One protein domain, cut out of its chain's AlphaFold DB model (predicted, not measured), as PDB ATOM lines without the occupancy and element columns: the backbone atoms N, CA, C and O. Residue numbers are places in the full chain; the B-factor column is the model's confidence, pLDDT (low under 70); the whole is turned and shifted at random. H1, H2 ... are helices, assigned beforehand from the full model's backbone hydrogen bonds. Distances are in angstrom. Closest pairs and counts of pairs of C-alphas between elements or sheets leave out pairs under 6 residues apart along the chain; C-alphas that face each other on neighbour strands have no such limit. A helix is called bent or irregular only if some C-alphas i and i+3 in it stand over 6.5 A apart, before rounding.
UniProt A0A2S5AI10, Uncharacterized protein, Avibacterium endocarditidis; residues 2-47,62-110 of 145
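AT A GLANCE: This is residues 2 to 47 and 62 to 110 of the 145 residues of an uncharacterized protein of Avibacterium endocarditidis (UniProt A0A2S5AI10). A small bundle of three helical pieces, H1a, H2 and H3, sits at one end of a long bent helix, H1, whose second arm, H1b, runs on beyond the bundle and touches no helix. H2 crosses H1a and folds back into H3 as a helical hairpin, and H3 runs the same way as H1a. The bundle is up and down, each piece running against the one before it in the chain. The printed part has 95 residues with three named helices, in the order H1, H2, H3, and no named strand; the class is all helix. The whole is loose, with a radius of gyration of the C-alphas of 17.9 A, and it spans 59 by 22 by 20 A, the length being made by H1 with its arm H1b.

HOW THE PARTS SIT: The longest helix, H1, residues 2 to 40, was assigned as one helix by its hydrogen bonds but is bent: C-alphas 22 and 25 are 6.9 A apart. Its arms H1a, residues 2 to 22, and H1b, residues 25 to 40, stand at a steep tilt of 40 degrees. H1a touches H2, residues 62 to 79; their closest C-alphas, those of Gly 10 and Ala 70, are 4.1 A apart. They run opposite ways at a steep tilt of 39 degrees. H3, residues 83 to 106, touches H2 with residues 83 to 94 alone; the closest C-alphas of the two, those of Cys 76 and Thr 86, are 5.5 A apart. This hairpin runs opposite ways at a tilt of 37 degrees, only just steep. H1a and H3 are close but not clearly touching, their closest C-alphas, those of Ile 17 and Leu 98, being 6.8 A apart. They run the same way at a shallow tilt of 22 degrees. H1b is apart from H2, and only just apart from H3, at 8.2 A. In H1a, H1b, H2 and H3 every O i to N i+4 pair is within hydrogen-bond range.

IN THESE COORDINATES: H1a measures 30.1 A from C-alpha 2 at (-7.218, 31.895, -36.930) to C-alpha 22, and H1b measures 22.2 A, ending at C-alpha 40 at (34.266, 31.794, -1.095). H2 measures 26.0 A, and H3 measures 34.3 A, ending at C-alpha 106 at (11.383, 32.695, -5.613).

THE WHOLE: The two C-alphas farthest apart, those of Gln 43 and Ala 81, are 59.9 A apart. Residues 48 to 61 are not printed, and C-alphas 47 and 62 are 34.1 A apart across this cut, which falls in the link from H1 to H2. The link from H2 to H3 is tight. The mean pLDDT of the printed part is 85.2, and residues 41 to 47 are under 70.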
ATOM      1  N   ILE A   2      -8.200  31.097 -37.697       77.00
ATOM      2  CA  ILE A   2      -7.218  31.895 -36.930       77.00
ATOM      3  C   ILE A   2      -7.344  31.701 -35.406       77.00
ATOM      4  O   ILE A   2      -6.341  31.485 -34.739       77.00
ATOM      5  N   THR A   3      -8.563  31.664 -34.858       78.25
ATOM      6  CA  THR A   3      -8.797  31.489 -33.409       78.25
ATOM      7  C   THR A   3      -8.320  30.140 -32.863       78.25
ATOM      8  O   THR A   3      -7.875  30.044 -31.727       78.25
ATOM      9  N   LEU A   4      -8.406  29.079 -33.671       84.44
ATOM     10  CA  LEU A   4      -7.922  27.758 -33.272       84.44
ATOM     11  C   LEU A   4      -6.389  27.725 -33.298       84.44
ATOM     12  O   LEU A   4      -5.774  27.177 -32.389       84.44
ATOM     13  N   ALA A   5      -5.771  28.378 -34.286       87.75
ATOM     14  CA  ALA A   5      -4.320  28.520 -34.355       87.75
ATOM     15  C   ALA A   5      -3.761  29.328 -33.170       87.75
ATOM     16  O   ALA A   5      -2.789  28.897 -32.552       87.75
ATOM     17  N   THR A   6      -4.393  30.447 -32.797       86.50
ATOM     18  CA  THR A   6      -3.970  31.246 -31.632       86.50
ATOM     19  C   THR A   6      -4.167  30.493 -30.319       86.50
ATOM     20  O   THR A   6      -3.304  30.560 -29.448       86.50
ATOM     21  N   PHE A   7      -5.241  29.710 -30.195       88.56
ATOM     22  CA  PHE A   7      -5.470  28.844 -29.038       88.56
ATOM     23  C   PHE A   7      -4.395  27.754 -28.893       88.56
ATOM     24  O   PHE A   7      -3.862  27.548 -27.800       88.56
ATOM     25  N   LEU A   8      -4.042  27.069 -29.988       91.94
ATOM     26  CA  LEU A   8      -2.979  26.056 -29.989       91.94
ATOM     27  C   LEU A   8      -1.614  26.672 -29.674       91.94
ATOM     28  O   LEU A   8      -0.848  26.107 -28.895       91.94
ATOM     29  N   LEU A   9      -1.325  27.847 -30.232       92.88
ATOM     30  CA  LEU A   9      -0.074  28.553 -29.977       92.88
ATOM     31  C   LEU A   9       0.016  29.011 -28.515       92.88
ATOM     32  O   LEU A   9       1.034  28.773 -27.870       92.88
ATOM     33  N   GLY A  10      -1.063  29.560 -27.951       91.81
ATOM     34  CA  GLY A  10      -1.132  29.888 -26.524       91.81
ATOM     35  C   GLY A  10      -0.977  28.657 -25.628       91.81
ATOM     36  O   GLY A  10      -0.258  28.703 -24.632       91.81
ATOM     37  N   SER A  11      -1.563  27.522 -26.019       92.38
ATOM     38  CA  SER A  11      -1.390  26.242 -25.318       92.38
ATOM     39  C   SER A  11       0.075  25.789 -25.308       92.38
ATOM     40  O   SER A  11       0.599  25.377 -24.272       92.38
ATOM     41  N   PHE A  12       0.749  25.902 -26.455       94.12
ATOM     42  CA  PHE A  12       2.163  25.563 -26.603       94.12
ATOM     43  C   PHE A  12       3.063  26.482 -25.767       94.12
ATOM     44  O   PHE A  12       3.935  26.000 -25.043       94.12
ATOM     45  N   VAL A  13       2.807  27.792 -25.782       94.00
ATOM     46  CA  VAL A  13       3.510  28.763 -24.927       94.00
ATOM     47  C   VAL A  13       3.297  28.441 -23.444       94.00
ATOM     48  O   VAL A  13       4.258  28.434 -22.675       94.00
ATOM     49  N   GLY A  14       2.073  28.088 -23.039       91.88
ATOM     50  CA  GLY A  14       1.773  27.675 -21.667       91.88
ATOM     51  C   GLY A  14       2.544  26.427 -21.224       91.88
ATOM     52  O   GLY A  14       3.052  26.388 -20.100       91.88
ATOM     53  N   LEU A  15       2.705  25.441 -22.113       91.94
ATOM     54  CA  LEU A  15       3.561  24.273 -21.876       91.94
ATOM     55  C   LEU A  15       5.030  24.681 -21.695       91.94
ATOM     56  O   LEU A  15       5.662  24.250 -20.728       91.94
ATOM     57  N   LEU A  16       5.570  25.528 -22.577       91.44
ATOM     58  CA  LEU A  16       6.953  26.005 -22.470       91.44
ATOM     59  C   LEU A  16       7.198  26.751 -21.155       91.44
ATOM     60  O   LEU A  16       8.200  26.501 -20.487       91.44
ATOM     61  N   ILE A  17       6.268  27.614 -20.744       90.50
ATOM     62  CA  ILE A  17       6.333  28.346 -19.472       90.50
ATOM     63  C   ILE A  17       6.307  27.384 -18.284       90.50
ATOM     64  O   ILE A  17       7.098  27.526 -17.350       90.50
ATOM     65  N   PHE A  18       5.437  26.372 -18.316       90.25
ATOM     66  CA  PHE A  18       5.398  25.355 -17.272       90.25
ATOM     67  C   PHE A  18       6.738  24.615 -17.152       90.25
ATOM     68  O   PHE A  18       7.281  24.529 -16.047       90.25
ATOM     69  N   LEU A  19       7.293  24.141 -18.273       87.88
ATOM     70  CA  LEU A  19       8.591  23.459 -18.313       87.88
ATOM     71  C   LEU A  19       9.731  24.371 -17.849       87.88
ATOM     72  O   LEU A  19      10.606  23.939 -17.090       87.88
ATOM     73  N   TYR A  20       9.705  25.640 -18.259       88.19
ATOM     74  CA  TYR A  20      10.687  26.633 -17.844       88.19
ATOM     75  C   TYR A  20      10.683  26.795 -16.325       88.19
ATOM     76  O   TYR A  20      11.737  26.675 -15.702       88.19
ATOM     77  N   ILE A  21       9.509  26.996 -15.716       85.56
ATOM     78  CA  ILE A  21       9.389  27.177 -14.264       85.56
ATOM     79  C   ILE A  21       9.735  25.884 -13.514       85.56
ATOM     80  O   ILE A  21      10.374  25.945 -12.466       85.56
ATOM     81  N   ALA A  22       9.340  24.718 -14.036       85.19
ATOM     82  CA  ALA A  22       9.645  23.425 -13.420       85.19
ATOM     83  C   ALA A  22      11.159  23.169 -13.329       85.19
ATOM     84  O   ALA A  22      11.637  22.632 -12.337       85.19
ATOM     85  N   THR A  23      11.917  23.608 -14.336       82.81
ATOM     86  CA  THR A  23      13.384  23.483 -14.374       82.81
ATOM     87  C   THR A  23      14.113  24.677 -13.745       82.81
ATOM     88  O   THR A  23      15.322  24.617 -13.523       82.81
ATOM     89  N   PHE A  24      13.402  25.766 -13.435       82.62
ATOM     90  CA  PHE A  24      13.992  27.001 -12.919       82.62
ATOM     91  C   PHE A  24      14.609  26.831 -11.526       82.62
ATOM     92  O   PHE A  24      15.748  27.244 -11.340       82.62
ATOM     93  N   ALA A  25      13.916  26.179 -10.580       78.44
ATOM     94  CA  ALA A  25      14.440  25.951  -9.223       78.44
ATOM     95  C   ALA A  25      15.800  25.248  -9.240       78.44
ATOM     96  O   ALA A  25      16.738  25.671  -8.565       78.44
ATOM     97  N   GLN A  26      15.897  24.178 -10.034       79.06
ATOM     98  CA  GLN A  26      17.107  23.375 -10.146       79.06
ATOM     99  C   GLN A  26      18.253  24.183 -10.758       79.06
ATOM    100  O   GLN A  26      19.352  24.172 -10.207       79.06
ATOM    101  N   ARG A  27      17.996  24.923 -11.847       82.12
ATOM    102  CA  ARG A  27      19.005  25.800 -12.462       82.12
ATOM    103  C   ARG A  27      19.482  26.875 -11.494       82.12
ATOM    104  O   ARG A  27      20.682  27.031 -11.325       82.12
ATOM    105  N   LEU A  28      18.556  27.559 -10.821       81.06
ATOM    106  CA  LEU A  28      18.887  28.623  -9.872       81.06
ATOM    107  C   LEU A  28      19.762  28.097  -8.730       81.06
ATOM    108  O   LEU A  28      20.775  28.695  -8.391       81.06
ATOM    109  N   THR A  29      19.388  26.947  -8.178       78.19
ATOM    110  CA  THR A  29      20.116  26.283  -7.094       78.19
ATOM    111  C   THR A  29      21.544  25.928  -7.526       78.19
ATOM    112  O   THR A  29      22.494  26.206  -6.798       78.19
ATOM    113  N   GLN A  30      21.711  25.383  -8.735       80.12
ATOM    114  CA  GLN A  30      23.028  25.068  -9.297       80.12
ATOM    115  C   GLN A  30      23.880  26.319  -9.534       80.12
ATOM    116  O   GLN A  30      25.048  26.320  -9.157       80.12
ATOM    117  N   THR A  31      23.307  27.379 -10.111       81.62
ATOM    118  CA  THR A  31      24.027  28.638 -10.364       81.62
ATOM    119  C   THR A  31      24.493  29.279  -9.061       81.62
ATOM    120  O   THR A  31      25.675  29.562  -8.916       81.62
ATOM    121  N   VAL A  32      23.611  29.400  -8.064       82.44
ATOM    122  CA  VAL A  32      23.969  29.972  -6.754       82.44
ATOM    123  C   VAL A  32      25.081  29.169  -6.073       82.44
ATOM    124  O   VAL A  32      25.964  29.747  -5.443       82.44
ATOM    125  N   TRP A  33      25.063  27.839  -6.196       80.06
ATOM    126  CA  TRP A  33      26.129  26.993  -5.655       80.06
ATOM    127  C   TRP A  33      27.468  27.216  -6.351       80.06
ATOM    128  O   TRP A  33      28.493  27.332  -5.680       80.06
ATOM    129  N   GLN A  34      27.460  27.288  -7.681       80.81
ATOM    130  CA  GLN A  34      28.665  27.547  -8.465       80.81
ATOM    131  C   GLN A  34      29.264  28.911  -8.115       80.81
ATOM    132  O   GLN A  34      30.448  28.970  -7.784       80.81
ATOM    133  N   ASP A  35      28.436  29.956  -8.078       83.06
ATOM    134  CA  ASP A  35      28.858  31.309  -7.711       83.06
ATOM    135  C   ASP A  35      29.431  31.333  -6.284       83.06
ATOM    136  O   ASP A  35      30.500  31.892  -6.040       83.06
ATOM    137  N   TYR A  36      28.777  30.658  -5.331       81.56
ATOM    138  CA  TYR A  36      29.275  30.540  -3.959       81.56
ATOM    139  C   TYR A  36      30.655  29.866  -3.888       81.56
ATOM    140  O   TYR A  36      31.551  30.358  -3.193       81.56
ATOM    141  N   CYS A  37      30.850  28.756  -4.608       80.88
ATOM    142  CA  CYS A  37      32.141  28.072  -4.664       80.88
ATOM    143  C   CYS A  37      33.233  28.955  -5.283       80.88
ATOM    144  O   CYS A  37      34.368  28.915  -4.811       80.88
ATOM    145  N   GLU A  38      32.909  29.752  -6.301       83.06
ATOM    146  CA  GLU A  38      33.858  30.673  -6.938       83.06
ATOM    147  C   GLU A  38      34.259  31.835  -6.028       83.06
ATOM    148  O   GLU A  38      35.438  32.176  -5.957       83.06
ATOM    149  N   LEU A  39      33.299  32.403  -5.296       83.62
ATOM    150  CA  LEU A  39      33.528  33.550  -4.418       83.62
ATOM    151  C   LEU A  39      34.231  33.186  -3.106       83.62
ATOM    152  O   LEU A  39      35.082  33.943  -2.643       83.62
ATOM    153  N   PHE A  40      33.870  32.060  -2.482       78.31
ATOM    154  CA  PHE A  40      34.266  31.794  -1.095       78.31
ATOM    155  C   PHE A  40      35.172  30.577  -0.915       78.31
ATOM    156  O   PHE A  40      36.037  30.608  -0.038       78.31
ATOM    157  N   GLN A  41      34.983  29.492  -1.676       65.94
ATOM    158  CA  GLN A  41      35.679  28.220  -1.421       65.94
ATOM    159  C   GLN A  41      35.917  27.406  -2.708       65.94
ATOM    160  O   GLN A  41      35.252  26.387  -2.929       65.94
ATOM    161  N   PRO A  42      36.923  27.768  -3.530       66.25
ATOM    162  CA  PRO A  42      37.193  27.093  -4.806       66.25
ATOM    163  C   PRO A  42      37.558  25.607  -4.646       66.25
ATOM    164  O   PRO A  42      37.363  24.813  -5.561       66.25
ATOM    165  N   GLN A  43      38.026  25.202  -3.461       65.19
ATOM    166  CA  GLN A  43      38.339  23.809  -3.115       65.19
ATOM    167  C   GLN A  43      37.096  22.919  -2.928       65.19
ATOM    168  O   GLN A  43      37.216  21.697  -2.923       65.19
ATOM    169  N   GLN A  44      35.900  23.493  -2.753       60.91
ATOM    170  CA  GLN A  44      34.658  22.730  -2.571       60.91
ATOM    171  C   GLN A  44      33.898  22.460  -3.876       60.91
ATOM    172  O   GLN A  44      32.847  21.826  -3.836       60.91
ATOM    173  N   ARG A  45      34.437  22.871  -5.031       59.41
ATOM    174  CA  ARG A  45      33.794  22.720  -6.348       59.41
ATOM    175  C   ARG A  45      33.493  21.262  -6.722       59.41
ATOM    176  O   ARG A  45      32.546  21.005  -7.455       59.41
ATOM    177  N   GLU A  46      34.280  20.320  -6.205       63.44
ATOM    178  CA  GLU A  46      34.112  18.875  -6.429       63.44
ATOM    179  C   GLU A  46      33.177  18.204  -5.410       63.44
ATOM    180  O   GLU A  46      32.782  17.052  -5.597       63.44
ATOM    181  N   LYS A  47      32.801  18.897  -4.323       64.00
ATOM    182  CA  LYS A  47      31.880  18.333  -3.335       64.00
ATOM    183  C   LYS A  47      30.444  18.389  -3.861       64.00
ATOM    184  O   LYS A  47      30.030  19.416  -4.406       64.00
ATOM    185  N   PHE A  62       0.138  21.746 -14.636       83.00
ATOM    186  CA  PHE A  62       0.407  21.845 -16.081       83.00
ATOM    187  C   PHE A  62      -0.808  22.268 -16.930       83.00
ATOM    188  O   PHE A  62      -0.714  23.220 -17.704       83.00
ATOM    189  N   LEU A  63      -1.962  21.623 -16.729       85.62
ATOM    190  CA  LEU A  63      -3.191  21.955 -17.458       85.62
ATOM    191  C   LEU A  63      -3.649  23.395 -17.197       85.62
ATOM    192  O   LEU A  63      -4.101  24.066 -18.119       85.62
ATOM    193  N   CYS A  64      -3.484  23.899 -15.973       88.31
ATOM    194  CA  CYS A  64      -3.829  25.279 -15.633       88.31
ATOM    195  C   CYS A  64      -3.000  26.277 -16.456       88.31
ATOM    196  O   CYS A  64      -3.553  27.243 -16.968       88.31
ATOM    197  N   TYR A  65      -1.706  26.006 -16.670       89.00
ATOM    198  CA  TYR A  65      -0.857  26.843 -17.525       89.00
ATOM    199  C   TYR A  65      -1.321  26.788 -18.980       89.00
ATOM    200  O   TYR A  65      -1.523  27.835 -19.587       89.00
ATOM    201  N   ILE A  66      -1.563  25.592 -19.527       91.19
ATOM    202  CA  ILE A  66      -2.071  25.459 -20.900       91.19
ATOM    203  C   ILE A  66      -3.346  26.276 -21.087       91.19
ATOM    204  O   ILE A  66      -3.403  27.115 -21.982       91.19
ATOM    205  N   PHE A  67      -4.357  26.058 -20.244       91.62
ATOM    206  CA  PHE A  67      -5.651  26.714 -20.405       91.62
ATOM    207  C   PHE A  67      -5.583  28.217 -20.130       91.62
ATOM    208  O   PHE A  67      -6.228  28.980 -20.849       91.62
ATOM    209  N   ALA A  68      -4.783  28.662 -19.157       91.75
ATOM    210  CA  ALA A  68      -4.601  30.085 -18.880       91.75
ATOM    211  C   ALA A  68      -3.963  30.812 -20.072       91.75
ATOM    212  O   ALA A  68      -4.493  31.828 -20.522       91.75
ATOM    213  N   PHE A  69      -2.874  30.277 -20.632       93.25
ATOM    214  CA  PHE A  69      -2.204  30.895 -21.779       93.25
ATOM    215  C   PHE A  69      -3.004  30.741 -23.077       93.25
ATOM    216  O   PHE A  69      -3.076  31.681 -23.863       93.25
ATOM    217  N   ALA A  70      -3.694  29.621 -23.289       92.88
ATOM    218  CA  ALA A  70      -4.617  29.480 -24.413       92.88
ATOM    219  C   ALA A  70      -5.769  30.501 -24.337       92.88
ATOM    220  O   ALA A  70      -6.108  31.131 -25.340       92.88
ATOM    221  N   GLY A  71      -6.323  30.714 -23.138       91.69
ATOM    222  CA  GLY A  71      -7.333  31.735 -22.868       91.69
ATOM    223  C   GLY A  71      -6.810  33.154 -23.094       91.69
ATOM    224  O   GLY A  71      -7.492  33.953 -23.733       91.69
ATOM    225  N   LEU A  72      -5.583  33.446 -22.652       93.25
ATOM    226  CA  LEU A  72      -4.916  34.731 -22.880       93.25
ATOM    227  C   LEU A  72      -4.774  35.033 -24.378       93.25
ATOM    228  O   LEU A  72      -5.180  36.098 -24.837       93.25
ATOM    229  N   PHE A  73      -4.269  34.077 -25.160       92.50
ATOM    230  CA  PHE A  73      -4.109  34.239 -26.609       92.50
ATOM    231  C   PHE A  73      -5.456  34.365 -27.330       92.50
ATOM    232  O   PHE A  73      -5.600  35.187 -28.238       92.50
ATOM    233  N   ALA A  74      -6.464  33.597 -26.909       90.62
ATOM    234  CA  ALA A  74      -7.816  33.713 -27.447       90.62
ATOM    235  C   ALA A  74      -8.442  35.082 -27.131       90.62
ATOM    236  O   ALA A  74      -9.101  35.665 -27.993       90.62
ATOM    237  N   LEU A  75      -8.208  35.619 -25.929       90.94
ATOM    238  CA  LEU A  75      -8.670  36.947 -25.527       90.94
ATOM    239  C   LEU A  75      -7.980  38.045 -26.346       90.94
ATOM    240  O   LEU A  75      -8.667  38.883 -26.927       90.94
ATOM    241  N   CYS A  76      -6.651  37.998 -26.480       89.50
ATOM    242  CA  CYS A  76      -5.901  38.937 -27.320       89.50
ATOM    243  C   CYS A  76      -6.394  38.924 -28.774       89.50
ATOM    244  O   CYS A  76      -6.504  39.988 -29.382       89.50
ATOM    245  N   SER A  77      -6.742  37.744 -29.301       89.19
ATOM    246  CA  SER A  77      -7.277  37.573 -30.658       89.19
ATOM    247  C   SER A  77      -8.688  38.125 -30.842       89.19
ATOM    248  O   SER A  77      -9.087  38.351 -31.980       89.19
ATOM    249  N   LYS A  78      -9.463  38.304 -29.765       89.19
ATOM    250  CA  LYS A  78     -10.766  38.984 -29.827       89.19
ATOM    251  C   LYS A  78     -10.642  40.499 -29.695       89.19
ATOM    252  O   LYS A  78     -11.494  41.212 -30.211       89.19
ATOM    253  N   LEU A  79      -9.622  40.970 -28.979       88.69
ATOM    254  CA  LEU A  79      -9.406  42.394 -28.712       88.69
ATOM    255  C   LEU A  79      -8.740  43.132 -29.877       88.69
ATOM    256  O   LEU A  79      -8.908  44.340 -29.995       88.69
ATOM    257  N   ASN A  80      -7.995  42.429 -30.729       86.06
ATOM    258  CA  ASN A  80      -7.250  43.027 -31.832       86.06
ATOM    259  C   ASN A  80      -7.696  42.424 -33.167       86.06
ATOM    260  O   ASN A  80      -7.826  41.207 -33.288       86.06
ATOM    261  N   ALA A  81      -7.903  43.277 -34.174       81.94
ATOM    262  CA  ALA A  81      -8.237  42.839 -35.529       81.94
ATOM    263  C   ALA A  81      -7.011  42.271 -36.266       81.94
ATOM    264  O   ALA A  81      -7.126  41.288 -36.999       81.94
ATOM    265  N   ASP A  82      -5.831  42.853 -36.032       86.94
ATOM    266  CA  ASP A  82      -4.596  42.433 -36.683       86.94
ATOM    267  C   ASP A  82      -3.942  41.231 -35.976       86.94
ATOM    268  O   ASP A  82      -3.656  41.284 -34.769       86.94
ATOM    269  N   PRO A  83      -3.621  40.148 -36.710       85.44
ATOM    270  CA  PRO A  83      -3.026  38.945 -36.127       85.44
ATOM    271  C   PRO A  83      -1.596  39.181 -35.622       85.44
ATOM    272  O   PRO A  83      -1.185  38.577 -34.632       85.44
ATOM    273  N   TYR A  84      -0.841  40.082 -36.256       86.06
ATOM    274  CA  TYR A  84       0.523  40.422 -35.842       86.06
ATOM    275  C   TYR A  84       0.545  41.176 -34.510       86.06
ATOM    276  O   TYR A  84       1.278  40.798 -33.598       86.06
ATOM    277  N   ILE A  85      -0.321  42.184 -34.366       86.62
ATOM    278  CA  ILE A  85      -0.474  42.962 -33.127       86.62
ATOM    279  C   ILE A  85      -0.975  42.054 -31.998       86.62
ATOM    280  O   ILE A  85      -0.454  42.097 -30.884       86.62
ATOM    281  N   THR A  86      -1.922  41.165 -32.310       89.44
ATOM    282  CA  THR A  86      -2.409  40.132 -31.385       89.44
ATOM    283  C   THR A  86      -1.269  39.289 -30.817       89.44
ATOM    284  O   THR A  86      -1.158  39.142 -29.599       89.44
ATOM    285  N   LEU A  87      -0.438  38.710 -31.691       88.75
ATOM    286  CA  LEU A  87       0.664  37.838 -31.286       88.75
ATOM    287  C   LEU A  87       1.702  38.597 -30.466       88.75
ATOM    288  O   LEU A  87       2.176  38.083 -29.453       88.75
ATOM    289  N   TRP A  88       2.018  39.823 -30.880       90.50
ATOM    290  CA  TRP A  88       2.984  40.658 -30.187       90.50
ATOM    291  C   TRP A  88       2.564  40.915 -28.732       90.50
ATOM    292  O   TRP A  88       3.340  40.630 -27.814       90.50
ATOM    293  N   TRP A  89       1.312  41.341 -28.514       88.81
ATOM    294  CA  TRP A  89       0.755  41.561 -27.175       88.81
ATOM    295  C   TRP A  89       0.656  40.278 -26.357       88.81
ATOM    296  O   TRP A  89       0.992  40.279 -25.174       88.81
ATOM    297  N   ALA A  90       0.219  39.180 -26.973       92.56
ATOM    298  CA  ALA A  90       0.077  37.907 -26.280       92.56
ATOM    299  C   ALA A  90       1.431  37.376 -25.775       92.56
ATOM    300  O   ALA A  90       1.521  36.891 -24.644       92.56
ATOM    301  N   ILE A  91       2.498  37.514 -26.570       91.00
ATOM    302  CA  ILE A  91       3.859  37.124 -26.174       91.00
ATOM    303  C   ILE A  91       4.396  38.055 -25.084       91.00
ATOM    304  O   ILE A  91       4.918  37.568 -24.080       91.00
ATOM    305  N   TRP A  92       4.214  39.370 -25.232       92.12
ATOM    306  CA  TRP A  92       4.642  40.341 -24.223       92.12
ATOM    307  C   TRP A  92       3.968  40.082 -22.866       92.12
ATOM    308  O   TRP A  92       4.655  39.923 -21.857       92.12
ATOM    309  N   LEU A  93       2.639  39.922 -22.848       93.25
ATOM    310  CA  LEU A  93       1.890  39.570 -21.638       93.25
ATOM    311  C   LEU A  93       2.365  38.241 -21.050       93.25
ATOM    312  O   LEU A  93       2.465  38.105 -19.832       93.25
ATOM    313  N   SER A  94       2.702  37.271 -21.901       93.31
ATOM    314  CA  SER A  94       3.183  35.974 -21.432       93.31
ATOM    315  C   SER A  94       4.534  36.057 -20.730       93.31
ATOM    316  O   SER A  94       4.722  35.406 -19.702       93.31
ATOM    317  N   LEU A  95       5.451  36.883 -21.240       90.75
ATOM    318  CA  LEU A  95       6.736  37.152 -20.593       90.75
ATOM    319  C   LEU A  95       6.552  37.868 -19.252       90.75
ATOM    320  O   LEU A  95       7.167  37.464 -18.267       90.75
ATOM    321  N   VAL A  96       5.673  38.871 -19.186       92.00
ATOM    322  CA  VAL A  96       5.373  39.581 -17.931       92.00
ATOM    323  C   VAL A  96       4.798  38.621 -16.889       92.00
ATOM    324  O   VAL A  96       5.303  38.567 -15.772       92.00
ATOM    325  N   ILE A  97       3.813  37.796 -17.261       91.88
ATOM    326  CA  ILE A  97       3.229  36.789 -16.361       91.88
ATOM    327  C   ILE A  97       4.296  35.791 -15.896       91.88
ATOM    328  O   ILE A  97       4.337  35.449 -14.716       91.88
ATOM    329  N   LEU A  98       5.173  35.327 -16.795       90.38
ATOM    330  CA  LEU A  98       6.274  34.431 -16.436       90.38
ATOM    331  C   LEU A  98       7.192  35.065 -15.381       90.38
ATOM    332  O   LEU A  98       7.490  34.413 -14.378       90.38
ATOM    333  N   ILE A  99       7.602  36.322 -15.583       89.88
ATOM    334  CA  ILE A  99       8.431  37.068 -14.628       89.88
ATOM    335  C   ILE A  99       7.698  37.203 -13.291       89.88
ATOM    336  O   ILE A  99       8.270  36.860 -12.261       89.88
ATOM    337  N   SER A 100       6.425  37.603 -13.296       89.88
ATOM    338  CA  SER A 100       5.622  37.737 -12.075       89.88
ATOM    339  C   SER A 100       5.464  36.416 -11.316       89.88
ATOM    340  O   SER A 100       5.504  36.408 -10.090       89.88
ATOM    341  N   ILE A 101       5.306  35.282 -12.009       87.81
ATOM    342  CA  ILE A 101       5.213  33.966 -11.355       87.81
ATOM    343  C   ILE A 101       6.545  33.581 -10.707       87.81
ATOM    344  O   ILE A 101       6.549  33.006  -9.617       87.81
ATOM    345  N   ILE A 102       7.668  33.857 -11.372       86.25
ATOM    346  CA  ILE A 102       9.002  33.568 -10.830       86.25
ATOM    347  C   ILE A 102       9.294  34.463  -9.630       86.25
ATOM    348  O   ILE A 102       9.738  33.956  -8.601       86.25
ATOM    349  N   ASP A 103       8.984  35.753  -9.740       87.25
ATOM    350  CA  ASP A 103       9.119  36.712  -8.648       87.25
ATOM    351  C   ASP A 103       8.256  36.304  -7.446       87.25
ATOM    352  O   ASP A 103       8.743  36.224  -6.322       87.25
ATOM    353  N   TRP A 104       7.010  35.883  -7.673       83.44
ATOM    354  CA  TRP A 104       6.159  35.362  -6.603       83.44
ATOM    355  C   TRP A 104       6.722  34.092  -5.942       83.44
ATOM    356  O   TRP A 104       6.665  33.946  -4.720       83.44
ATOM    357  N   LEU A 105       7.251  33.152  -6.734       81.69
ATOM    358  CA  LEU A 105       7.676  31.835  -6.245       81.69
ATOM    359  C   LEU A 105       9.058  31.852  -5.572       81.69
ATOM    360  O   LEU A 105       9.270  31.107  -4.617       81.69
ATOM    361  N   TYR A 106       9.983  32.680  -6.058       78.75
ATOM    362  CA  TYR A 106      11.383  32.695  -5.613       78.75
ATOM    363  C   TYR A 106      11.850  34.056  -5.082       78.75
ATOM    364  O   TYR A 106      12.986  34.147  -4.620       78.75
ATOM    365  N   ARG A 107      11.004  35.099  -5.122       78.81
ATOM    366  CA  ARG A 107      11.345  36.492  -4.756       78.81
ATOM    367  C   ARG A 107      12.591  37.012  -5.473       78.81
ATOM    368  O   ARG A 107      13.379  37.761  -4.902       78.81
ATOM    369  N   LEU A 108      12.785  36.558  -6.710       80.88
ATOM    370  CA  LEU A 108      13.932  36.892  -7.537       80.88
ATOM    371  C   LEU A 108      13.447  37.310  -8.920       80.88
ATOM    372  O   LEU A 108      12.709  36.568  -9.570       80.88
ATOM    373  N   ILE A 109      13.936  38.453  -9.393       80.06
ATOM    374  CA  ILE A 109      13.713  38.923 -10.757       80.06
ATOM    375  C   ILE A 109      14.859  38.387 -11.632       80.06
ATOM    376  O   ILE A 109      15.996  38.838 -11.484       80.06
ATOM    377  N   PRO A 110      14.611  37.418 -12.531       80.25
ATOM    378  CA  PRO A 110      15.661  36.856 -13.371       80.25
ATOM    379  C   PRO A 110      16.090  37.874 -14.447       80.25
ATOM    380  O   PRO A 110      15.294  38.188 -15.338       80.25
TER     381      PRO A 110